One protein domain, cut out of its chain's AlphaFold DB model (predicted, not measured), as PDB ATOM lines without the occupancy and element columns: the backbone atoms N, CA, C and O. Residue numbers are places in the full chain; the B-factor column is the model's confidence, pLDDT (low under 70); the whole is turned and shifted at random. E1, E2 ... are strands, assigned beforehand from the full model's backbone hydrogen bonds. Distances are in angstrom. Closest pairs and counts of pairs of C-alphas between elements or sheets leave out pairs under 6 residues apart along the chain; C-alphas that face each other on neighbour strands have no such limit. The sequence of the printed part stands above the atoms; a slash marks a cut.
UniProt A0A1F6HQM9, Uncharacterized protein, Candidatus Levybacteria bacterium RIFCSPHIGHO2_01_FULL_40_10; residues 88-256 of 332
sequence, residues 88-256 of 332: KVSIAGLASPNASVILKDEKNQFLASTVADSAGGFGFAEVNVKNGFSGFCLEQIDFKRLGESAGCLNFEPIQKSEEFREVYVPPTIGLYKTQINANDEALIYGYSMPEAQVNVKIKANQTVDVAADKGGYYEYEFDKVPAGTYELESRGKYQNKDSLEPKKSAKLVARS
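This is residues 88 to 256 of the 332 residues of an uncharacterized protein of Candidatus Levybacteria bacterium RIFCSPHIGHO2_01_FULL_40_10 (UniProt A0A1F6HQM9). Two strand sandwiches stand end to end as two lobes, joined by residues 169 to 178, and together they make the long axis. In one lobe the sheet E3 E2 E5 E6 faces the sheet E4 E1 E7; in the other a curled sheet, E8 E14 E13 E10 E11, is partly face to face with the pair E9 E12. The printed part has 169 residues with 14 named strands, E1 to E14 in chain order, and no named helix: the class is all strand. E3 E2 E5 E6 and E9 E12 are antiparallel, the other two sheets mixed. The whole is compact, with a radius of gyration of the C-alphas of 16.7 A, yet elongated, spanning 55 by 31 by 26 A.

The largest sheet holds E8, residues 179 to 181; E14, 250 to 255; E13, 228 to 238, the longest at 31.9 A; E10, 197 to 203, 18.5 A; and E11, 206 to 211. C-alpha 228 is at (-21.820, -52.673, -11.843). E9 is residues 186 to 191 and E12 217 to 222. In the other lobe, E3 is 110 to 115, E2 100 to 105, E5 135 to 141, 20.3 A, and E6 148 to 154, 20.6 A. E4 is 121 to 129, 22.6 A, and bends by 61 degrees at residue 126; E1 is 88 to 94, 20.6 A, from C-alpha 88 at (3.947, -15.287, -19.767); E7 is 162 to 168, 17.4 A.

The four sheets form a stack of sheets, face to face in two pairs. In the largest, E13 is staggered: residues 228 to 232 pair with E14, N 230 to O 252 at 2.8 A, and residues 233 to 237 with E10, N 235 to O 199 at 2.9 A. E10 and E11 are a hairpin, with N 200 and O 208 2.8 A apart. E8 is an edge strand, parallel to E14, with N 180 and O 253 3.0 A apart. This sheet faces E9 and E12, 8.2 A centre to centre; E9 and E12 are antiparallel, N 188 to O 220 at 2.9 A. E3 E2 E5 E6 faces E4 E1 E7 at 9.9 A. E2 and E5 are antiparallel, N 102 to O 139 at 2.8 A; E1 and E7 are parallel, N 92 to O 164 at 2.8 A. Between the lobes, E6 and E13 are only just apart, their closest C-alphas 8.1 A apart.

The C-alphas farthest apart, of Lys 160 and Ser 256, are 55.7 A apart. The printed part has no cut. The link E13 to E14, 11 residues, is long. Mean pLDDT of the printed part is 96.6, and no printed residue is under 70.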
ATOM      1  N   LYS A  88       4.773 -14.868 -18.632       95.62
ATOM      2  CA  LYS A  88       3.947 -15.287 -19.767       95.62
ATOM      3  C   LYS A  88       4.194 -16.754 -20.085       95.62
ATOM      4  O   LYS A  88       5.341 -17.175 -20.196       95.62
ATOM      5  N   VAL A  89       3.127 -17.509 -20.298       96.88
ATOM      6  CA  VAL A  89       3.194 -18.905 -20.733       96.88
ATOM      7  C   VAL A  89       2.541 -19.041 -22.101       96.88
ATOM      8  O   VAL A  89       1.440 -18.537 -22.323       96.88
ATOM      9  N   SER A  90       3.222 -19.718 -23.023       98.00
ATOM     10  CA  SER A  90       2.640 -20.116 -24.310       98.00
ATOM     11  C   SER A  90       2.525 -21.633 -24.373       98.00
ATOM     12  O   SER A  90       3.446 -22.340 -23.976       98.00
ATOM     13  N   ILE A  91       1.386 -22.144 -24.827       98.44
ATOM     14  CA  ILE A  91       1.098 -23.582 -24.874       98.44
ATOM     15  C   ILE A  91       0.614 -23.911 -26.276       98.44
ATOM     16  O   ILE A  91      -0.313 -23.269 -26.755       98.44
ATOM     17  N   ALA A  92       1.196 -24.912 -26.922       98.56
ATOM     18  CA  ALA A  92       0.766 -25.400 -28.225       98.56
ATOM     19  C   ALA A  92       0.751 -26.928 -28.247       98.56
ATOM     20  O   ALA A  92       1.571 -27.588 -27.599       98.56
ATOM     21  N   GLY A  93      -0.179 -27.507 -28.999       98.25
ATOM     22  CA  GLY A  93      -0.402 -28.938 -28.915       98.25
ATOM     23  C   GLY A  93      -1.384 -29.516 -29.920       98.25
ATOM     24  O   GLY A  93      -1.762 -28.875 -30.897       98.25
ATOM     25  N   LEU A  94      -1.760 -30.760 -29.643       98.44
ATOM     26  CA  LEU A  94      -2.705 -31.576 -30.385       98.44
ATOM     27  C   LEU A  94      -3.927 -31.872 -29.512       98.44
ATOM     28  O   LEU A  94      -3.796 -32.235 -28.341       98.44
ATOM     29  N   ALA A  95      -5.103 -31.724 -30.091       98.44
ATOM     30  CA  ALA A  95      -6.409 -31.976 -29.507       98.44
ATOM     31  C   ALA A  95      -7.316 -32.571 -30.591       98.44
ATOM     32  O   ALA A  95      -6.925 -32.699 -31.751       98.44
ATOM     33  N   SER A  96      -8.537 -32.947 -30.234       98.00
ATOM     34  CA  SER A  96      -9.489 -33.446 -31.226       98.00
ATOM     35  C   SER A  96      -9.834 -32.344 -32.251       98.00
ATOM     36  O   SER A  96      -9.990 -31.186 -31.851       98.00
ATOM     37  N   PRO A  97      -9.974 -32.651 -33.559       98.25
ATOM     38  CA  PRO A  97     -10.264 -31.641 -34.578       98.25
ATOM     39  C   PRO A  97     -11.487 -30.786 -34.240       98.25
ATOM     40  O   PRO A  97     -12.548 -31.312 -33.892       98.25
ATOM     41  N   ASN A  98     -11.355 -29.464 -34.378       98.31
ATOM     42  CA  ASN A  98     -12.408 -28.484 -34.074       98.31
ATOM     43  C   ASN A  98     -12.911 -28.486 -32.613       98.31
ATOM     44  O   ASN A  98     -13.969 -27.917 -32.328       98.31
ATOM     45  N   ALA A  99     -12.203 -29.126 -31.678       98.38
ATOM     46  CA  ALA A  99     -12.596 -29.148 -30.273       98.38
ATOM     47  C   ALA A  99     -12.359 -27.797 -29.585       98.38
ATOM     48  O   ALA A  99     -11.395 -27.084 -29.868       98.38
ATOM     49  N   SER A 100     -13.222 -27.470 -28.626       98.56
ATOM     50  CA  SER A 100     -13.017 -26.340 -27.719       98.56
ATOM     51  C   SER A 100     -12.018 -26.756 -26.645       98.56
ATOM     52  O   SER A 100     -12.322 -27.662 -25.873       98.56
ATOM     53  N   VAL A 101     -10.875 -26.079 -26.552       98.69
ATOM     54  CA  VAL A 101      -9.824 -26.351 -25.561       98.69
ATOM     55  C   VAL A 101      -9.794 -25.223 -24.534       98.69
ATOM     56  O   VAL A 101      -9.690 -24.045 -24.875       98.69
ATOM     57  N   ILE A 102      -9.890 -25.580 -23.261       98.69
ATOM     58  CA  ILE A 102      -9.953 -24.667 -22.124       98.69
ATOM     59  C   ILE A 102      -8.706 -24.883 -21.275       98.69
ATOM     60  O   ILE A 102      -8.456 -25.986 -20.789       98.69
ATOM     61  N   LEU A 103      -7.942 -23.814 -21.076       98.62
ATOM     62  CA  LEU A 103      -6.782 -23.781 -20.202       98.62
ATOM     63  C   LEU A 103      -7.205 -23.367 -18.793       98.62
ATOM     64  O   LEU A 103      -7.792 -22.297 -18.590       98.62
ATOM     65  N   LYS A 104      -6.861 -24.204 -17.815       98.19
ATOM     66  CA  LYS A 104      -7.072 -23.955 -16.390       98.19
ATOM     67  C   LYS A 104      -5.766 -24.075 -15.618       98.19
ATOM     68  O   LYS A 104      -4.885 -24.836 -16.011       98.19
ATOM     69  N   ASP A 105      -5.650 -23.352 -14.510       95.88
ATOM     70  CA  ASP A 105      -4.578 -23.593 -13.539       95.88
ATOM     71  C   ASP A 105      -4.834 -24.881 -12.724       95.88
ATOM     72  O   ASP A 105      -5.887 -25.516 -12.830       95.88
ATOM     73  N   GLU A 106      -3.884 -25.264 -11.871       93.06
ATOM     74  CA  GLU A 106      -4.015 -26.425 -10.971       93.06
ATOM     75  C   GLU A 106      -5.206 -26.332  -9.997       93.06
ATOM     76  O   GLU A 106      -5.674 -27.343  -9.471       93.06
ATOM     77  N   LYS A 107      -5.710 -25.120  -9.741       93.31
ATOM     78  CA  LYS A 107      -6.860 -24.845  -8.868       93.31
ATOM     79  C   LYS A 107      -8.172 -24.796  -9.655       93.31
ATOM     80  O   LYS A 107      -9.182 -24.344  -9.115       93.31
ATOM     81  N   ASN A 108      -8.172 -25.276 -10.903       94.38
ATOM     82  CA  ASN A 108      -9.298 -25.250 -11.834       94.38
ATOM     83  C   ASN A 108      -9.818 -23.838 -12.166       94.38
ATOM     84  O   ASN A 108     -10.962 -23.691 -12.607       94.38
ATOM     85  N   GLN A 109      -9.007 -22.795 -11.987       95.38
ATOM     86  CA  GLN A 109      -9.348 -21.438 -12.403       95.38
ATOM     87  C   GLN A 109      -9.149 -21.308 -13.907       95.38
ATOM     88  O   GLN A 109      -8.114 -21.695 -14.446       95.38
ATOM     89  N   PHE A 110     -10.148 -20.754 -14.583       97.00
ATOM     90  CA  PHE A 110     -10.078 -20.463 -16.009       97.00
ATOM     91  C   PHE A 110      -8.990 -19.422 -16.294       97.00
ATOM     92  O   PHE A 110      -8.994 -18.351 -15.686       97.00
ATOM     93  N   LEU A 111      -8.104 -19.725 -17.242       96.38
ATOM     94  CA  LEU A 111      -7.077 -18.797 -17.717       96.38
ATOM     95  C   LEU A 111      -7.385 -18.307 -19.135       96.38
ATOM     96  O   LEU A 111      -7.357 -17.106 -19.392       96.38
ATOM     97  N   ALA A 112      -7.683 -19.232 -20.052       98.06
ATOM     98  CA  ALA A 112      -7.960 -18.931 -21.455       98.06
ATOM     99  C   ALA A 112      -8.750 -20.066 -22.134       98.06
ATOM    100  O   ALA A 112      -8.812 -21.188 -21.630       98.06
ATOM    101  N   SER A 113      -9.310 -19.799 -23.313       98.38
ATOM    102  CA  SER A 113      -9.881 -20.817 -24.204       98.38
ATOM    103  C   SER A 113      -9.479 -20.572 -25.656       98.38
ATOM    104  O   SER A 113      -9.205 -19.442 -26.058       98.38
ATOM    105  N   THR A 114      -9.433 -21.646 -26.436       98.62
ATOM    106  CA  THR A 114      -9.166 -21.638 -27.876       98.62
ATOM    107  C   THR A 114      -9.961 -22.759 -28.551       98.62
ATOM    108  O   THR A 114     -10.614 -23.561 -27.877       98.62
ATOM    109  N   VAL A 115      -9.928 -22.820 -29.877       98.50
ATOM    110  CA  VAL A 115     -10.527 -23.906 -30.662       98.50
ATOM    111  C   VAL A 115      -9.420 -24.544 -31.487       98.50
ATOM    112  O   VAL A 115      -8.643 -23.832 -32.122       98.50
ATOM    113  N   ALA A 116      -9.328 -25.871 -31.447       98.50
ATOM    114  CA  ALA A 116      -8.395 -26.608 -32.284       98.50
ATOM    115  C   ALA A 116      -8.774 -26.459 -33.763       98.50
ATOM    116  O   ALA A 116      -9.953 -26.375 -34.107       98.50
ATOM    117  N   ASP A 117      -7.791 -26.441 -34.651       98.31
ATOM    118  CA  ASP A 117      -8.038 -26.401 -36.087       98.31
ATOM    119  C   ASP A 117      -8.558 -27.753 -36.624       98.31
ATOM    120  O   ASP A 117      -8.762 -28.730 -35.892       98.31
ATOM    121  N   SER A 118      -8.788 -27.826 -37.937       97.25
ATOM    122  CA  SER A 118      -9.249 -29.047 -38.604       97.25
ATOM    123  C   SER A 118      -8.226 -30.188 -38.589       97.25
ATOM    124  O   SER A 118      -8.599 -31.331 -38.837       97.25
ATOM    125  N   ALA A 119      -6.949 -29.889 -38.344       96.81
ATOM    126  CA  ALA A 119      -5.888 -30.876 -38.176       96.81
ATOM    127  C   ALA A 119      -5.685 -31.266 -36.698       96.81
ATOM    128  O   ALA A 119      -4.852 -32.125 -36.418       96.81
ATOM    129  N   GLY A 120      -6.434 -30.667 -35.766       97.69
ATOM    130  CA  GLY A 120      -6.319 -30.897 -34.326       97.69
ATOM    131  C   GLY A 120      -5.243 -30.055 -33.632       97.69
ATOM    132  O   GLY A 120      -4.999 -30.240 -32.443       97.69
ATOM    133  N   GLY A 121      -4.596 -29.118 -34.327       98.31
ATOM    134  CA  GLY A 121      -3.634 -28.195 -33.726       98.31
ATOM    135  C   GLY A 121      -4.324 -27.127 -32.876       98.31
ATOM    136  O   GLY A 121      -5.333 -26.563 -33.286       98.31
ATOM    137  N   PHE A 122      -3.785 -26.808 -31.698       98.56
ATOM    138  CA  PHE A 122      -4.263 -25.688 -30.875       98.56
ATOM    139  C   PHE A 122      -3.104 -24.892 -30.273       98.56
ATOM    140  O   PHE A 122      -1.981 -25.391 -30.150       98.56
ATOM    141  N   GLY A 123      -3.389 -23.658 -29.845       98.38
ATOM    142  CA  GLY A 123      -2.411 -22.825 -29.157       98.38
ATOM    143  C   GLY A 123      -3.012 -21.732 -28.275       98.38
ATOM    144  O   GLY A 123      -4.082 -21.193 -28.557       98.38
ATOM    145  N   PHE A 124      -2.273 -21.399 -27.221       98.38
ATOM    146  CA  PHE A 124      -2.453 -20.269 -26.322       98.38
ATOM    147  C   PHE A 124      -1.165 -19.448 -26.347       98.38
ATOM    148  O   PHE A 124      -0.095 -19.979 -26.052       98.38
ATOM    149  N   ALA A 125      -1.257 -18.169 -26.696       96.88
ATOM    150  CA  ALA A 125      -0.106 -17.277 -26.740       96.88
ATOM    151  C   ALA A 125      -0.130 -16.317 -25.549       96.88
ATOM    152  O   ALA A 125      -1.167 -15.723 -25.256       96.88
ATOM    153  N   GLU A 126       1.026 -16.145 -24.906       95.25
ATOM    154  CA  GLU A 126       1.267 -15.097 -23.906       95.25
ATOM    155  C   GLU A 126       0.251 -15.035 -22.748       95.25
ATOM    156  O   GLU A 126      -0.161 -13.956 -22.316       95.25
ATOM    157  N   VAL A 127      -0.148 -16.186 -22.206       96.44
ATOM    158  CA  VAL A 127      -1.050 -16.246 -21.051       96.44
ATOM    159  C   VAL A 127      -0.317 -15.738 -19.811       96.44
ATOM    160  O   VAL A 127       0.696 -16.307 -19.406       96.44
ATOM    161  N   ASN A 128      -0.827 -14.668 -19.201       95.19
ATOM    162  CA  ASN A 128      -0.247 -14.097 -17.986       95.19
ATOM    163  C   ASN A 128      -0.489 -15.024 -16.790       95.19
ATOM    164  O   ASN A 128      -1.633 -15.334 -16.453       95.19
ATOM    165  N   VAL A 129       0.583 -15.417 -16.110       94.69
ATOM    166  CA  VAL A 129       0.552 -16.292 -14.934       94.69
ATOM    167  C   VAL A 129       1.357 -15.685 -13.787       94.69
ATOM    168  O   VAL A 129       2.225 -14.832 -13.974       94.69
ATOM    169  N   LYS A 130       1.032 -16.082 -12.557       92.25
ATOM    170  CA  LYS A 130       1.717 -15.595 -11.351       92.25
ATOM    171  C   LYS A 130       3.037 -16.339 -11.142       92.25
ATOM    172  O   LYS A 130       3.185 -17.472 -11.592       92.25
ATOM    173  N   ASN A 131       3.956 -15.731 -10.396       89.44
ATOM    174  CA  ASN A 131       5.094 -16.461  -9.850       89.44
ATOM    175  C   ASN A 131       4.613 -17.639  -8.991       89.44
ATOM    176  O   ASN A 131       3.612 -17.534  -8.274       89.44
ATOM    177  N   GLY A 132       5.298 -18.772  -9.116       89.69
ATOM    178  CA  GLY A 132       4.890 -20.029  -8.503       89.69
ATOM    179  C   GLY A 132       3.932 -20.870  -9.354       89.69
ATOM    180  O   GLY A 132       3.413 -21.859  -8.849       89.69
ATOM    181  N   PHE A 133       3.663 -20.498 -10.611       95.19
ATOM    182  CA  PHE A 133       2.865 -21.320 -11.524       95.19
ATOM    183  C   PHE A 133       3.613 -22.617 -11.859       95.19
ATOM    184  O   PHE A 133       4.682 -22.572 -12.463       95.19
ATOM    185  N   SER A 134       3.063 -23.753 -11.432       96.62
ATOM    186  CA  SER A 134       3.706 -25.077 -11.484       96.62
ATOM    187  C   SER A 134       2.940 -26.111 -12.306       96.62
ATOM    188  O   SER A 134       3.342 -27.269 -12.389       96.62
ATOM    189  N   GLY A 135       1.828 -25.728 -12.922       97.25
ATOM    190  CA  GLY A 135       1.012 -26.689 -13.637       97.25
ATOM    191  C   GLY A 135      -0.221 -26.075 -14.260       97.25
ATOM    192  O   GLY A 135      -0.695 -25.004 -13.871       97.25
ATOM    193  N   PHE A 136      -0.753 -26.785 -15.245       98.00
ATOM    194  CA  PHE A 136      -2.015 -26.445 -15.879       98.00
ATOM    195  C   PHE A 136      -2.785 -27.694 -16.281       98.00
ATOM    196  O   PHE A 136      -2.224 -28.773 -16.470       98.00
ATOM    197  N   CYS A 137      -4.087 -27.519 -16.462       98.50
ATOM    198  CA  CYS A 137      -4.979 -28.523 -17.007       98.50
ATOM    199  C   CYS A 137      -5.582 -28.018 -18.316       98.50
ATOM    200  O   CYS A 137      -5.999 -26.864 -18.427       98.50
ATOM    201  N   LEU A 138      -5.633 -28.902 -19.305       98.62
ATOM    202  CA  LEU A 138      -6.326 -28.696 -20.566       98.62
ATOM    203  C   LEU A 138      -7.583 -29.546 -20.548       98.62
ATOM    204  O   LEU A 138      -7.507 -30.771 -20.485       98.62
ATOM    205  N   GLU A 139      -8.730 -28.889 -20.585       98.50
ATOM    206  CA  GLU A 139     -10.026 -29.525 -20.767       98.50
ATOM    207  C   GLU A 139     -10.454 -29.346 -22.217       98.50
ATOM    208  O   GLU A 139     -10.399 -28.232 -22.734       98.50
ATOM    209  N   GLN A 140     -10.877 -30.420 -22.876       98.25
ATOM    210  CA  GLN A 140     -11.442 -30.334 -24.213       98.25
ATOM    211  C   GLN A 140     -12.867 -30.868 -24.269       98.25
ATOM    212  O   GLN A 140     -13.231 -31.827 -23.586       98.25
ATOM    213  N   ILE A 141     -13.661 -30.228 -25.121       98.25
ATOM    214  CA  ILE A 141     -15.029 -30.613 -25.455       98.25
ATOM    215  C   ILE A 141     -15.074 -30.751 -26.970       98.25
ATOM    216  O   ILE A 141     -14.716 -29.808 -27.685       98.25
ATOM    217  N   ASP A 142     -15.485 -31.915 -27.466       95.75
ATOM    218  CA  ASP A 142     -15.538 -32.131 -28.910       95.75
ATOM    219  C   ASP A 142     -16.608 -31.258 -29.584       95.75
ATOM    220  O   ASP A 142     -17.545 -30.757 -28.957       95.75
ATOM    221  N   PHE A 143     -16.460 -31.053 -30.893       95.25
ATOM    222  CA  PHE A 143     -17.316 -30.139 -31.651       95.25
ATOM    223  C   PHE A 143     -18.789 -30.579 -31.703       95.25
ATOM    224  O   PHE A 143     -19.672 -29.743 -31.901       95.25
ATOM    225  N   LYS A 144     -19.067 -31.877 -31.516       95.56
ATOM    226  CA  LYS A 144     -20.432 -32.418 -31.436       95.56
ATOM    227  C   LYS A 144     -20.975 -32.453 -30.007       95.56
ATOM    228  O   LYS A 144     -22.140 -32.798 -29.824       95.56
ATOM    229  N   ARG A 145     -20.161 -32.075 -29.016       95.25
ATOM    230  CA  ARG A 145     -20.451 -32.150 -27.579       95.25
ATOM    231  C   ARG A 145     -20.890 -33.548 -27.139       95.25
ATOM    232  O   ARG A 145     -21.780 -33.689 -26.305       95.25
ATOM    233  N   LEU A 146     -20.287 -34.570 -27.738       92.50
ATOM    234  CA  LEU A 146     -20.558 -35.975 -27.451       92.50
ATOM    235  C   LEU A 146     -19.795 -36.461 -26.218       92.50
ATOM    236  O   LEU A 146     -20.315 -37.272 -25.453       92.50
ATOM    237  N   GLY A 147     -18.592 -35.942 -26.011       95.12
ATOM    238  CA  GLY A 147     -17.736 -36.255 -24.889       95.12
ATOM    239  C   GLY A 147     -16.890 -35.069 -24.456       95.12
ATOM    240  O   GLY A 147     -16.756 -34.042 -25.129       95.12
ATOM    241  N   GLU A 148     -16.280 -35.253 -23.297       97.31
ATOM    242  CA  GLU A 148     -15.325 -34.324 -22.719       97.31
ATOM    243  C   GLU A 148     -14.126 -35.097 -22.186       97.31
ATOM    244  O   GLU A 148     -14.202 -36.289 -21.886       97.31
ATOM    245  N   SER A 149     -12.998 -34.416 -22.068       97.56
ATOM    246  CA  SER A 149     -11.832 -34.944 -21.374       97.56
ATOM    247  C   SER A 149     -11.033 -33.806 -20.771       97.56
ATOM    248  O   SER A 149     -11.185 -32.639 -21.132       97.56
ATOM    249  N   ALA A 150     -10.183 -34.140 -19.809       97.94
ATOM    250  CA  ALA A 150      -9.213 -33.201 -19.282       97.94
ATOM    251  C   ALA A 150      -7.916 -33.933 -18.971       97.94
ATOM    252  O   ALA A 150      -7.962 -35.077 -18.527       97.94
ATOM    253  N   GLY A 151      -6.781 -33.274 -19.168       97.88
ATOM    254  CA  GLY A 151      -5.469 -33.765 -18.759       97.88
ATOM    255  C   GLY A 151      -4.647 -32.631 -18.169       97.88
ATOM    256  O   GLY A 151      -4.804 -31.483 -18.580       97.88
ATOM    257  N   CYS A 152      -3.793 -32.936 -17.194       98.00
ATOM    258  CA  CYS A 152      -2.956 -31.930 -16.542       98.00
ATOM    259  C   CYS A 152      -1.475 -32.225 -16.746       98.00
ATOM    260  O   CYS A 152      -1.066 -33.386 -16.777       98.00
ATOM    261  N   LEU A 153      -0.691 -31.158 -16.845       97.56
ATOM    262  CA  LEU A 153       0.759 -31.186 -16.881       97.56
ATOM    263  C   LEU A 153       1.276 -30.393 -15.684       97.56
ATOM    264  O   LEU A 153       0.930 -29.223 -15.526       97.56
ATOM    265  N   ASN A 154       2.108 -31.036 -14.870       96.94
ATOM    266  CA  ASN A 154       2.792 -30.408 -13.745       96.94
ATOM    267  C   ASN A 154       4.284 -30.288 -14.080       96.94
ATOM    268  O   ASN A 154       4.855 -31.188 -14.699       96.94
ATOM    269  N   PHE A 155       4.903 -29.196 -13.658       95.88
ATOM    270  CA  PHE A 155       6.303 -28.843 -13.872       95.88
ATOM    271  C   PHE A 155       6.832 -28.058 -12.663       95.88
ATOM    272  O   PHE A 155       6.101 -27.749 -11.720       95.88
ATOM    273  N   GLU A 156       8.132 -27.774 -12.642       96.12
ATOM    274  CA  GLU A 156       8.706 -26.952 -11.577       96.12
ATOM    275  C   GLU A 156       8.171 -25.513 -11.647       96.12
ATOM    276  O   GLU A 156       7.978 -24.998 -12.748       96.12
ATOM    277  N   PRO A 157       7.933 -24.836 -10.509       96.06
ATOM    278  CA  PRO A 157       7.385 -23.486 -10.517       96.06
ATOM    279  C   PRO A 157       8.217 -22.524 -11.370       96.06
ATOM    280  O   PRO A 157       9.395 -22.284 -11.080       96.06
ATOM    281  N   ILE A 158       7.595 -21.941 -12.394       93.56
ATOM    282  CA  ILE A 158       8.320 -21.120 -13.366       93.56
ATOM    283  C   ILE A 158       8.908 -19.871 -12.708       93.56
ATOM    284  O   ILE A 158       8.281 -19.226 -11.864       93.56
ATOM    285  N   GLN A 159      10.120 -19.524 -13.134       93.94
ATOM    286  CA  GLN A 159      10.843 -18.316 -12.710       93.94
ATOM    287  C   GLN A 159      11.005 -17.301 -13.854       93.94
ATOM    288  O   GLN A 159      11.611 -16.246 -13.686       93.94
ATOM    289  N   LYS A 160      10.524 -17.651 -15.050       94.12
ATOM    290  CA  LYS A 160      10.566 -16.845 -16.271       94.12
ATOM    291  C   LYS A 160       9.445 -17.290 -17.208       94.12
ATOM    292  O   LYS A 160       8.819 -18.318 -16.980       94.12
ATOM    293  N   SER A 161       9.211 -16.525 -18.270       94.62
ATOM    294  CA  SER A 161       8.282 -16.932 -19.325       94.62
ATOM    295  C   SER A 161       8.735 -18.234 -19.990       94.62
ATOM    296  O   SER A 161       9.913 -18.377 -20.328       94.62
ATOM    297  N   GLU A 162       7.800 -19.156 -20.196       96.19
ATOM    298  CA  GLU A 162       8.065 -20.496 -20.726       96.19
ATOM    299  C   GLU A 162       7.096 -20.880 -21.844       96.19
ATOM    300  O   GLU A 162       5.996 -20.332 -21.978       96.19
ATOM    301  N   GLU A 163       7.530 -21.829 -22.670       97.44
ATOM    302  CA  GLU A 163       6.762 -22.346 -23.793       97.44
ATOM    303  C   GLU A 163       6.637 -23.870 -23.698       97.44
ATOM    304  O   GLU A 163       7.634 -24.589 -23.685       97.44
ATOM    305  N   PHE A 164       5.397 -24.355 -23.682       97.56
ATOM    306  CA  PHE A 164       5.061 -25.772 -23.705       97.56
ATOM    307  C   PHE A 164       4.583 -26.134 -25.102       97.56
ATOM    308  O   PHE A 164       3.482 -25.771 -25.510       97.56
ATOM    309  N   ARG A 165       5.417 -26.848 -25.851       97.00
ATOM    310  CA  ARG A 165       5.054 -27.356 -27.174       97.00
ATOM    311  C   ARG A 165       4.643 -28.804 -27.087       97.00
ATOM    312  O   ARG A 165       4.965 -29.503 -26.131       97.00
ATOM    313  N   GLU A 166       3.974 -29.246 -28.142       94.94
ATOM    314  CA  GLU A 166       3.677 -30.651 -28.334       94.94
ATOM    315  C   GLU A 166       2.879 -31.233 -27.154       94.94
ATOM    316  O   GLU A 166       3.047 -32.389 -26.796       94.94
ATOM    317  N   VAL A 167       1.947 -30.491 -26.565       97.62
ATOM    318  CA  VAL A 167       1.048 -31.078 -25.561       97.62
ATOM    319  C   VAL A 167      -0.035 -31.883 -26.277       97.62
ATOM    320  O   VAL A 167      -0.671 -31.353 -27.177       97.62
ATOM    321  N   TYR A 168      -0.261 -33.153 -25.933       98.44
ATOM    322  CA  TYR A 168      -1.349 -33.937 -26.532       98.44
ATOM    323  C   TYR A 168      -2.482 -34.141 -25.520       98.44
ATOM    324  O   TYR A 168      -2.307 -34.823 -24.513       98.44
ATOM    325  N   VAL A 169      -3.635 -33.520 -25.762       98.31
ATOM    326  CA  VAL A 169      -4.808 -33.597 -24.880       98.31
ATOM    327  C   VAL A 169      -5.446 -34.994 -24.985       98.31
ATOM    328  O   VAL A 169      -5.561 -35.516 -26.096       98.31
ATOM    329  N   PRO A 170      -5.856 -35.634 -23.869       98.38
ATOM    330  CA  PRO A 170      -6.467 -36.963 -23.900       98.38
ATOM    331  C   PRO A 170      -7.737 -36.966 -24.755       98.38
ATOM    332  O   PRO A 170      -8.485 -35.992 -24.679       98.38
ATOM    333  N   PRO A 171      -8.036 -38.032 -25.520       98.38
ATOM    334  CA  PRO A 171      -9.247 -38.121 -26.340       98.38
ATOM    335  C   PRO A 171     -10.513 -37.843 -25.525       98.38
ATOM    336  O   PRO A 171     -10.571 -38.220 -24.354       98.38
ATOM    337  N   THR A 172     -11.526 -37.205 -26.113       98.25
ATOM    338  CA  THR A 172     -12.827 -37.060 -25.438       98.25
ATOM    339  C   THR A 172     -13.484 -38.417 -25.289       98.25
ATOM    340  O   THR A 172     -13.310 -39.267 -26.152       98.25
ATOM    341  N   ILE A 173     -14.251 -38.620 -24.219       98.06
ATOM    342  CA  ILE A 173     -15.030 -39.844 -24.030       98.06
ATOM    343  C   ILE A 173     -16.471 -39.504 -23.667       98.06
ATOM    344  O   ILE A 173     -16.744 -38.616 -22.857       98.06
ATOM    345  N   GLY A 174     -17.394 -40.209 -24.305       97.31
ATOM    346  CA  GLY A 174     -18.830 -40.070 -24.160       97.31
ATOM    347  C   GLY A 174     -19.518 -41.430 -24.142       97.31
ATOM    348  O   GLY A 174     -18.947 -42.462 -24.504       97.31
ATOM    349  N   LEU A 175     -20.764 -41.419 -23.682       97.69
ATOM    350  CA  LEU A 175     -21.629 -42.589 -23.595       97.69
ATOM    351  C   LEU A 175     -22.972 -42.259 -24.224       97.69
ATOM    352  O   LEU A 175     -23.570 -41.240 -23.873       97.69
ATOM    353  N   TYR A 176     -23.496 -43.165 -25.052       96.31
ATOM    354  CA  TYR A 176     -24.866 -43.022 -25.557       96.31
ATOM    355  C   TYR A 176     -25.888 -43.018 -24.410       96.31
ATOM    356  O   TYR A 176     -26.862 -42.264 -24.413       96.31
ATOM    357  N   LYS A 177     -25.650 -43.863 -23.399       96.44
ATOM    358  CA  LYS A 177     -26.425 -43.941 -22.160       96.44
ATOM    359  C   LYS A 177     -25.483 -44.082 -20.972       96.44
ATOM    360  O   LYS A 177     -24.623 -44.955 -20.955       96.44
ATOM    361  N   THR A 178     -25.701 -43.280 -19.937       96.31
ATOM    362  CA  THR A 178     -24.972 -43.393 -18.660       96.31
ATOM    363  C   THR A 178     -25.498 -44.533 -17.786       96.31
ATOM    364  O   THR A 178     -24.850 -44.931 -16.818       96.31
ATOM    365  N   GLN A 179     -26.671 -45.079 -18.120       95.75
ATOM    366  CA  GLN A 179     -27.304 -46.168 -17.395       95.75
ATOM    367  C   GLN A 179     -27.960 -47.161 -18.356       95.75
ATOM    368  O   GLN A 179     -28.733 -46.771 -19.231       95.75
ATOM    369  N   ILE A 180     -27.650 -48.442 -18.172       95.75
ATOM    370  CA  ILE A 180     -28.149 -49.559 -18.986       95.75
ATOM    371  C   ILE A 180     -28.567 -50.726 -18.089       95.75
ATOM    372  O   ILE A 180     -28.261 -50.738 -16.889       95.75
ATOM    373  N   ASN A 181     -29.259 -51.718 -18.649       95.25
ATOM    374  CA  ASN A 181     -29.500 -52.958 -17.922       95.25
ATOM    375  C   ASN A 181     -28.247 -53.834 -17.973       95.25
ATOM    376  O   ASN A 181     -27.453 -53.778 -18.908       95.25
ATOM    377  N   ALA A 182     -28.057 -54.659 -16.950       95.44
ATOM    378  CA  ALA A 182     -27.026 -55.678 -16.988       95.44
ATOM    379  C   ALA A 182     -27.273 -56.635 -18.165       95.44
ATOM    380  O   ALA A 182     -28.400 -57.073 -18.389       95.44
ATOM    381  N   ASN A 183     -26.192 -56.997 -18.848       94.94
ATOM    382  CA  ASN A 183     -26.147 -57.766 -20.089       94.94
ATOM    383  C   ASN A 183     -26.669 -57.041 -21.340       94.94
ATOM    384  O   ASN A 183     -26.651 -57.654 -22.407       94.94
ATOM    385  N   ASP A 184     -27.064 -55.768 -21.239       96.44
ATOM    386  CA  ASP A 184     -27.257 -54.931 -22.423       96.44
ATOM    387  C   ASP A 184     -25.899 -54.475 -22.981       96.44
ATOM    388  O   ASP A 184     -24.836 -54.682 -22.385       96.44
ATOM    389  N   GLU A 185     -25.959 -53.845 -24.144       97.25
ATOM    390  CA  GLU A 185     -24.845 -53.208 -24.832       97.25
ATOM    391  C   GLU A 185     -24.658 -51.756 -24.355       97.25
ATOM    392  O   GLU A 185     -25.631 -51.018 -24.143       97.25
ATOM    393  N   ALA A 186     -23.400 -51.331 -24.201       97.50
ATOM    394  CA  ALA A 186     -23.038 -49.927 -24.026       97.50
ATOM    395  C   ALA A 186     -22.212 -49.429 -25.213       97.50
ATOM    396  O   ALA A 186     -21.140 -49.961 -25.487       97.50
ATOM    397  N   LEU A 187     -22.671 -48.346 -25.838       97.94
ATOM    398  CA  LEU A 187     -21.926 -47.660 -26.886       97.94
ATOM    399  C   LEU A 187     -21.052 -46.556 -26.283       97.94
ATOM    400  O   LEU A 187     -21.570 -45.591 -25.701       97.94
ATOM    401  N   ILE A 188     -19.737 -46.718 -26.418       98.00
ATOM    402  CA  ILE A 188     -18.715 -45.765 -25.982       98.00
ATOM    403  C   ILE A 188     -18.163 -45.085 -27.228       98.00
ATOM    404  O   ILE A 188     -17.740 -45.757 -28.161       98.00
ATOM    405  N   TYR A 189     -18.127 -43.760 -27.240       97.88
ATOM    406  CA  TYR A 189     -17.622 -43.007 -28.385       97.88
ATOM    407  C   TYR A 189     -16.846 -41.780 -27.940       97.88
ATOM    408  O   TYR A 189     -16.928 -41.347 -26.790       97.88
ATOM    409  N   GLY A 190     -16.106 -41.194 -28.867       98.00
ATOM    410  CA  GLY A 190     -15.363 -39.980 -28.600       98.00
ATOM    411  C   GLY A 190     -14.632 -39.465 -29.821       98.00
ATOM    412  O   GLY A 190     -14.775 -39.982 -30.930       98.00
ATOM    413  N   TYR A 191     -13.837 -38.428 -29.594       98.38
ATOM    414  CA  TYR A 191     -12.967 -37.853 -30.602       98.38
ATOM    415  C   TYR A 191     -11.521 -37.812 -30.113       98.38
ATOM    416  O   TYR A 191     -11.243 -37.493 -28.956       98.38
ATOM    417  N   SER A 192     -10.596 -38.075 -31.024       98.31
ATOM    418  CA  SER A 192      -9.147 -38.007 -30.860       98.31
ATOM    419  C   SER A 192      -8.510 -37.313 -32.072       98.31
ATOM    420  O   SER A 192      -9.213 -36.781 -32.932       98.31
ATOM    421  N   MET A 193      -7.179 -37.323 -32.157       98.06
ATOM    422  CA  MET A 193      -6.477 -36.988 -33.396       98.06
ATOM    423  C   MET A 193      -6.853 -37.988 -34.507       98.06
ATOM    424  O   MET A 193      -7.023 -39.175 -34.210       98.06
ATOM    425  N   PRO A 194      -6.968 -37.552 -35.776       97.81
ATOM    426  CA  PRO A 194      -7.205 -38.454 -36.900       97.81
ATOM    427  C   PRO A 194      -6.202 -39.608 -36.929       97.81
ATOM    428  O   PRO A 194      -5.008 -39.387 -36.740       97.81
ATOM    429  N   GLU A 195      -6.687 -40.830 -37.156       97.31
ATOM    430  CA  GLU A 195      -5.859 -42.048 -37.241       97.31
ATOM    431  C   GLU A 195      -5.061 -42.387 -35.959       97.31
ATOM    432  O   GLU A 195      -4.175 -43.246 -35.977       97.31
ATOM    433  N   ALA A 196      -5.357 -41.745 -34.823       98.25
ATOM    434  CA  ALA A 196      -4.731 -42.066 -33.544       98.25
ATOM    435  C   ALA A 196      -5.219 -43.410 -32.985       98.25
ATOM    436  O   ALA A 196      -6.378 -43.796 -33.148       98.25
ATOM    437  N   GLN A 197      -4.344 -44.096 -32.248       98.44
ATOM    438  CA  GLN A 197      -4.728 -45.250 -31.441       98.44
ATOM    439  C   GLN A 197      -5.274 -44.754 -30.102       98.44
ATOM    440  O   GLN A 197      -4.617 -43.987 -29.401       98.44
ATOM    441  N   VAL A 198      -6.471 -45.190 -29.732       98.38
ATOM    442  CA  VAL A 198      -7.150 -44.829 -28.490       98.38
ATOM    443  C   VAL A 198      -7.248 -46.060 -27.599       98.38
ATOM    444  O   VAL A 198      -7.860 -47.053 -27.969       98.38
ATOM    445  N   ASN A 199      -6.673 -45.982 -26.406       97.88
ATOM    446  CA  ASN A 199      -6.825 -46.988 -25.369       97.88
ATOM    447  C   ASN A 199      -7.977 -46.581 -24.440       97.88
ATOM    448  O   ASN A 199      -7.877 -45.598 -23.701       97.88
ATOM    449  N   VAL A 200      -9.079 -47.326 -24.496       97.88
ATOM    450  CA  VAL A 200     -10.247 -47.149 -23.630       97.88
ATOM    451  C   VAL A 200     -10.120 -48.092 -22.441       97.88
ATOM    452  O   VAL A 200     -10.178 -49.315 -22.578       97.88
ATOM    453  N   LYS A 201      -9.965 -47.529 -21.248       97.19
ATOM    454  CA  LYS A 201      -9.900 -48.264 -19.987       97.19
ATOM    455  C   LYS A 201     -11.294 -48.362 -19.383       97.19
ATOM    456  O   LYS A 201     -11.899 -47.354 -19.040       97.19
ATOM    457  N   ILE A 202     -11.785 -49.591 -19.246       94.44
ATOM    458  CA  ILE A 202     -13.138 -49.916 -18.764       94.44
ATOM    459  C   ILE A 202     -13.112 -50.299 -17.277       94.44
ATOM    460  O   ILE A 202     -14.027 -49.989 -16.514       94.44
ATOM    461  N   LYS A 203     -12.052 -51.006 -16.868       89.00
ATOM    462  CA  LYS A 203     -11.743 -51.408 -15.485       89.00
ATOM    463  C   LYS A 203     -10.232 -51.346 -15.273       89.00
ATOM    464  O   LYS A 203      -9.479 -51.280 -16.238       89.00
ATOM    465  N   ALA A 204      -9.782 -51.465 -14.022       80.06
ATOM    466  CA  ALA A 204      -8.355 -51.479 -13.671       80.06
ATOM    467  C   ALA A 204      -7.505 -52.438 -14.534       80.06
ATOM    468  O   ALA A 204      -6.382 -52.094 -14.878       80.06
ATOM    469  N   ASN A 205      -8.070 -53.585 -14.933       83.38
ATOM    470  CA  ASN A 205      -7.378 -54.620 -15.714       83.38
ATOM    471  C   ASN A 205      -7.992 -54.853 -17.107       83.38
ATOM    472  O   ASN A 205      -7.698 -55.868 -17.730       83.38
ATOM    473  N   GLN A 206      -8.892 -53.980 -17.569       92.56
ATOM    474  CA  GLN A 206      -9.554 -54.142 -18.865       92.56
ATOM    475  C   GLN A 206      -9.398 -52.865 -19.679       92.56
ATOM    476  O   GLN A 206     -10.034 -51.850 -19.388       92.56
ATOM    477  N   THR A 207      -8.556 -52.952 -20.701       95.50
ATOM    478  CA  THR A 207      -8.305 -51.900 -21.680       95.50
ATOM    479  C   THR A 207      -8.562 -52.444 -23.078       95.50
ATOM    480  O   THR A 207      -8.325 -53.622 -23.348       95.50
ATOM    481  N   VAL A 208      -9.088 -51.593 -23.953       96.94
ATOM    482  CA  VAL A 208      -9.378 -51.932 -25.345       96.94
ATOM    483  C   VAL A 208      -8.762 -50.877 -26.242       96.94
ATOM    484  O   VAL A 208      -8.919 -49.686 -25.987       96.94
ATOM    485  N   ASP A 209      -8.076 -51.321 -27.288       97.69
ATOM    486  CA  ASP A 209      -7.514 -50.435 -28.298       97.69
ATOM    487  C   ASP A 209      -8.502 -50.251 -29.451       97.69
ATOM    488  O   ASP A 209      -8.976 -51.217 -30.048       97.69
ATOM    489  N   VAL A 210      -8.786 -48.994 -29.768       98.00
ATOM    490  CA  VAL A 210      -9.695 -48.558 -30.827       98.00
ATOM    491  C   VAL A 210      -8.939 -47.560 -31.693       98.00
ATOM    492  O   VAL A 210      -8.226 -46.709 -31.174       98.00
ATOM    493  N   ALA A 211      -9.059 -47.644 -33.013       98.19
ATOM    494  CA  ALA A 211      -8.471 -46.645 -33.902       98.19
ATOM    495  C   ALA A 211      -9.487 -45.535 -34.190       98.19
ATOM    496  O   ALA A 211     -10.647 -45.821 -34.485       98.19
ATOM    497  N   ALA A 212      -9.043 -44.282 -34.132       98.25
ATOM    498  CA  ALA A 212      -9.828 -43.158 -34.612       98.25
ATOM    499  C   ALA A 212      -9.854 -43.133 -36.147       98.25
ATOM    500  O   ALA A 212      -8.868 -43.460 -36.813       98.25
ATOM    501  N   ASP A 213     -10.982 -42.725 -36.717       98.19
ATOM    502  CA  ASP A 213     -11.137 -42.552 -38.154       98.19
ATOM    503  C   ASP A 213     -10.414 -41.287 -38.665       98.19
ATOM    504  O   ASP A 213      -9.723 -40.571 -37.934       98.19
ATOM    505  N   LYS A 214     -10.580 -40.982 -39.957       97.31
ATOM    506  CA  LYS A 214      -9.976 -39.796 -40.594       97.31
ATOM    507  C   LYS A 214     -10.511 -38.464 -40.060       97.31
ATOM    508  O   LYS A 214      -9.879 -37.434 -40.265       97.31
ATOM    509  N   GLY A 215     -11.684 -38.466 -39.430       96.38
ATOM    510  CA  GLY A 215     -12.263 -37.312 -38.747       96.38
ATOM    511  C   GLY A 215     -11.920 -37.263 -37.256       96.38
ATOM    512  O   GLY A 215     -12.382 -36.356 -36.565       96.38
ATOM    513  N   GLY A 216     -11.141 -38.226 -36.754       97.69
ATOM    514  CA  GLY A 216     -10.810 -38.369 -35.343       97.69
ATOM    515  C   GLY A 216     -11.896 -39.056 -34.513       97.69
ATOM    516  O   GLY A 216     -11.719 -39.182 -33.307       97.69
ATOM    517  N   TYR A 217     -13.008 -39.495 -35.105       98.12
ATOM    518  CA  TYR A 217     -14.072 -40.194 -34.383       98.12
ATOM    519  C   TYR A 217     -13.654 -41.628 -34.068       98.12
ATOM    520  O   TYR A 217     -13.079 -42.308 -34.917       98.12
ATOM    521  N   TYR A 218     -13.970 -42.110 -32.873       98.38
ATOM    522  CA  TYR A 218     -13.822 -43.517 -32.523       98.38
ATOM    523  C   TYR A 218     -15.054 -44.007 -31.766       98.38
ATOM    524  O   TYR A 218     -15.730 -43.238 -31.076       98.38
ATOM    525  N   GLU A 219     -15.319 -45.303 -31.876       98.00
ATOM    526  CA  GLU A 219     -16.476 -45.960 -31.282       98.00
ATOM    527  C   GLU A 219     -16.099 -47.373 -30.838       98.00
ATOM    528  O   GLU A 219     -15.299 -48.049 -31.487       98.00
ATOM    529  N   TYR A 220     -16.651 -47.799 -29.709       97.88
ATOM    530  CA  TYR A 220     -16.490 -49.135 -29.164       97.88
ATOM    531  C   TYR A 220     -17.801 -49.627 -28.551       97.88
ATOM    532  O   TYR A 220     -18.363 -48.999 -27.649       97.88
ATOM    533  N   GLU A 221     -18.248 -50.782 -29.031       97.94
ATOM    534  CA  GLU A 221     -19.409 -51.507 -28.525       97.94
ATOM    535  C   GLU A 221     -18.967 -52.425 -27.377       97.94
ATOM    536  O   GLU A 221     -18.202 -53.376 -27.557       97.94
ATOM    537  N   PHE A 222     -19.421 -52.128 -26.158       96.69
ATOM    538  CA  PHE A 222     -19.219 -52.999 -25.008       96.69
ATOM    539  C   PHE A 222     -20.437 -53.909 -24.839       96.69
ATOM    540  O   PHE A 222     -21.413 -53.561 -24.173       96.69
ATOM    541  N   ASP A 223     -20.353 -55.095 -25.435       96.62
ATOM    542  CA  ASP A 223     -21.398 -56.110 -25.368       96.62
ATOM    543  C   ASP A 223     -21.536 -56.756 -23.988       96.62
ATOM    544  O   ASP A 223     -20.551 -57.036 -23.295       96.62
ATOM    545  N   LYS A 224     -22.781 -57.112 -23.647       95.50
ATOM    546  CA  LYS A 224     -23.136 -57.920 -22.470       95.50
ATOM    547  C   LYS A 224     -22.520 -57.373 -21.179       95.50
ATOM    548  O   LYS A 224     -21.894 -58.113 -20.417       95.50
ATOM    549  N   VAL A 225     -22.713 -56.079 -20.919       96.00
ATOM    550  CA  VAL A 225     -22.085 -55.388 -19.785       96.00
ATOM    551  C   VAL A 225     -22.568 -55.975 -18.454       96.00
ATOM    552  O   VAL A 225     -23.754 -55.868 -18.130       96.00
ATOM    553  N   PRO A 226     -21.688 -56.560 -17.622       95.38
ATOM    554  CA  PRO A 226     -22.098 -57.092 -16.325       95.38
ATOM    555  C   PRO A 226     -22.633 -55.993 -15.401       95.38
ATOM    556  O   PRO A 226     -22.194 -54.844 -15.483       95.38
ATOM    557  N   ALA A 227     -23.519 -56.342 -14.465       95.38
ATOM    558  CA  ALA A 227     -24.005 -55.389 -13.467       95.38
ATOM    559  C   ALA A 227     -22.836 -54.737 -12.700       95.38
ATOM    560  O   ALA A 227     -21.903 -55.424 -12.278       95.38
ATOM    561  N   GLY A 228     -22.875 -53.417 -12.525       94.69
ATOM    562  CA  GLY A 228     -21.820 -52.673 -11.843       94.69
ATOM    563  C   GLY A 228     -21.754 -51.196 -12.219       94.69
ATOM    564  O   GLY A 228     -22.497 -50.708 -13.069       94.69
ATOM    565  N   THR A 229     -20.840 -50.482 -11.564       95.62
ATOM    566  CA  THR A 229     -20.458 -49.111 -11.924       95.62
ATOM    567  C   THR A 229     -19.075 -49.139 -12.556       95.62
ATOM    568  O   THR A 229     -18.173 -49.792 -12.034       95.62
ATOM    569  N   TYR A 230     -18.930 -48.433 -13.669       96.25
ATOM    570  CA  TYR A 230     -17.721 -48.375 -14.474       96.25
ATOM    571  C   TYR A 230     -17.307 -46.913 -14.627       96.25
ATOM    572  O   TYR A 230     -18.149 -46.055 -14.902       96.25
ATOM    573  N   GLU A 231     -16.018 -46.648 -14.453       96.06
ATOM    574  CA  GLU A 231     -15.395 -45.357 -14.735       96.06
ATOM    575  C   GLU A 231     -14.505 -45.545 -15.956       96.06
ATOM    576  O   GLU A 231     -13.522 -46.286 -15.911       96.06
ATOM    577  N   LEU A 232     -14.917 -44.938 -17.064       96.69
ATOM    578  CA  LEU A 232     -14.290 -45.103 -18.362       96.69
ATOM    579  C   LEU A 232     -13.316 -43.956 -18.605       96.69
ATOM    580  O   LEU A 232     -13.699 -42.789 -18.525       96.69
ATOM    581  N   GLU A 233     -12.076 -44.290 -18.934       96.94
ATOM    582  CA  GLU A 233     -11.016 -43.330 -19.251       96.94
ATOM    583  C   GLU A 233     -10.485 -43.605 -20.661       96.94
ATOM    584  O   GLU A 233     -10.357 -44.761 -21.067       96.94
ATOM    585  N   SER A 234     -10.135 -42.557 -21.398       97.56
ATOM    586  CA  SER A 234      -9.546 -42.641 -22.737       97.56
ATOM    587  C   SER A 234      -8.130 -42.069 -22.739       97.56
ATOM    588  O   SER A 234      -7.871 -40.985 -22.212       97.56
ATOM    589  N   ARG A 235      -7.198 -42.791 -23.363       98.12
ATOM    590  CA  ARG A 235      -5.827 -42.335 -23.631       98.12
ATOM    591  C   ARG A 235      -5.553 -42.427 -25.118       98.12
ATOM    592  O   ARG A 235      -5.990 -43.376 -25.756       98.12
ATOM    593  N   GLY A 236      -4.851 -41.450 -25.671       97.88
ATOM    594  CA  GLY A 236      -4.523 -41.410 -27.090       97.88
ATOM    595  C   GLY A 236      -3.037 -41.628 -27.316       97.88
ATOM    596  O   GLY A 236      -2.218 -41.129 -26.548       97.88
ATOM    597  N   LYS A 237      -2.690 -42.296 -28.411       98.25
ATOM    598  CA  LYS A 237      -1.341 -42.359 -28.958       98.25
ATOM    599  C   LYS A 237      -1.362 -41.944 -30.424       98.25
ATOM    600  O   LYS A 237      -2.034 -42.565 -31.246       98.25
ATOM    601  N   TYR A 238      -0.627 -40.890 -30.755       97.75
ATOM    602  CA  TYR A 238      -0.554 -40.336 -32.106       97.75
ATOM    603  C   TYR A 238       0.900 -40.042 -32.468       97.75
ATOM    604  O   TYR A 238       1.577 -39.317 -31.745       97.75
ATOM    605  N   GLN A 239       1.404 -40.625 -33.562       95.19
ATOM    606  CA  GLN A 239       2.798 -40.463 -34.013       95.19
ATOM    607  C   GLN A 239       3.846 -40.770 -32.917       95.19
ATOM    608  O   GLN A 239       4.792 -40.017 -32.717       95.19
ATOM    609  N   ASN A 240       3.662 -41.866 -32.167       94.25
ATOM    610  CA  ASN A 240       4.450 -42.232 -30.968       94.25
ATOM    611  C   ASN A 240       4.333 -41.268 -29.772       94.25
ATOM    612  O   ASN A 240       4.960 -41.497 -28.744       94.25
ATOM    613  N   LYS A 241       3.515 -40.226 -29.920       95.94
ATOM    614  CA  LYS A 241       3.022 -39.283 -28.924       95.94
ATOM    615  C   LYS A 241       1.959 -39.829 -27.979       95.94
ATOM    616  O   LYS A 241       0.828 -39.949 -28.441       95.94
ATOM    617  N   ASP A 242       2.246 -40.088 -26.708       98.12
ATOM    618  CA  ASP A 242       1.195 -40.361 -25.719       98.12
ATOM    619  C   ASP A 242       0.474 -39.069 -25.293       98.12
ATOM    620  O   ASP A 242       1.072 -37.991 -25.204       98.12
ATOM    621  N   SER A 243      -0.834 -39.162 -25.060       98.25
ATOM    622  CA  SER A 243      -1.624 -38.062 -24.509       98.25
ATOM    623  C   SER A 243      -1.320 -37.840 -23.027       98.25
ATOM    624  O   SER A 243      -0.838 -38.738 -22.338       98.25
ATOM    625  N   LEU A 244      -1.684 -36.668 -22.498       98.25
ATOM    626  CA  LEU A 244      -1.701 -36.439 -21.054       98.25
ATOM    627  C   LEU A 244      -2.603 -37.465 -20.352       98.25
ATOM    628  O   LEU A 244      -3.558 -37.995 -20.928       98.25
ATOM    629  N   GLU A 245      -2.313 -37.695 -19.075       97.12
ATOM    630  CA  GLU A 245      -3.111 -38.552 -18.205       97.12
ATOM    631  C   GLU A 245      -4.528 -37.973 -18.017       97.12
ATOM    632  O   GLU A 245      -4.659 -36.809 -17.613       97.12
ATOM    633  N   PRO A 246      -5.593 -38.753 -18.281       97.12
ATOM    634  CA  PRO A 246      -6.961 -38.276 -18.147       97.12
ATOM    635  C   PRO A 246      -7.317 -38.012 -16.678       97.12
ATOM    636  O   PRO A 246      -7.024 -38.801 -15.782       97.12
ATOM    637  N   LYS A 247      -7.974 -36.877 -16.430       96.25
ATOM    638  CA  LYS A 247      -8.528 -36.460 -15.130       96.25
ATOM    639  C   LYS A 247     -10.046 -36.560 -15.059       96.25
ATOM    640  O   LYS A 247     -10.607 -36.480 -13.969       96.25
ATOM    641  N   LYS A 248     -10.703 -36.690 -16.210       93.56
ATOM    642  CA  LYS A 248     -12.144 -36.907 -16.324       93.56
ATOM    643  C   LYS A 248     -12.403 -38.327 -16.810       93.56
ATOM    644  O   LYS A 248     -11.668 -38.825 -17.660       93.56
ATOM    645  N   SER A 249     -13.463 -38.929 -16.285       93.81
ATOM    646  CA  SER A 249     -13.951 -40.243 -16.685       93.81
ATOM    647  C   SER A 249     -15.452 -40.190 -16.973       93.81
ATOM    648  O   SER A 249     -16.196 -39.423 -16.356       93.81
ATOM    649  N   ALA A 250     -15.910 -41.006 -17.922       95.94
ATOM    650  CA  ALA A 250     -17.333 -41.205 -18.172       95.94
ATOM    651  C   ALA A 250     -17.864 -42.317 -17.259       95.94
ATOM    652  O   ALA A 250     -17.285 -43.399 -17.177       95.94
ATOM    653  N   LYS A 251     -18.977 -42.065 -16.566       96.94
ATOM    654  CA  LYS A 251     -19.565 -43.023 -15.624       96.94
ATOM    655  C   LYS A 251     -20.696 -43.814 -16.278       96.94
ATOM    656  O   LYS A 251     -21.727 -43.242 -16.627       96.94
ATOM    657  N   LEU A 252     -20.524 -45.131 -16.368       97.00
ATOM    658  CA  LEU A 252     -21.544 -46.076 -16.828       97.00
ATOM    659  C   LEU A 252     -22.064 -46.898 -15.645       97.00
ATOM    660  O   LEU A 252     -21.290 -47.449 -14.863       97.00
ATOM    661  N   VAL A 253     -23.385 -47.013 -15.519       96.06
ATOM    662  CA  VAL A 253     -24.042 -47.837 -14.497       96.06
ATOM    663  C   VAL A 253     -24.880 -48.919 -15.172       96.06
ATOM    664  O   VAL A 253     -25.933 -48.633 -15.734       96.06
ATOM    665  N   ALA A 254     -24.447 -50.172 -15.071       95.94
ATOM    666  CA  ALA A 254     -25.218 -51.329 -15.505       95.94
ATOM    667  C   ALA A 254     -26.013 -51.886 -14.315       95.94
ATOM    668  O   ALA A 254     -25.434 -52.419 -13.364       95.94
ATOM    669  N   ARG A 255     -27.341 -51.734 -14.327       92.81
ATOM    670  CA  ARG A 255     -28.212 -52.157 -13.214       92.81
ATOM    671  C   ARG A 255     -28.647 -53.607 -13.360       92.81
ATOM    672  O   ARG A 255     -29.110 -54.005 -14.426       92.81
ATOM    673  N   SER A 256     -28.589 -54.371 -12.271       91.69
ATOM    674  CA  SER A 256     -29.195 -55.704 -12.243       91.69
ATOM    675  C   SER A 256     -30.726 -55.607 -12.310       91.69
ATOM    676  O   SER A 256     -31.318 -54.615 -11.880       91.69
TER     677      SER A 256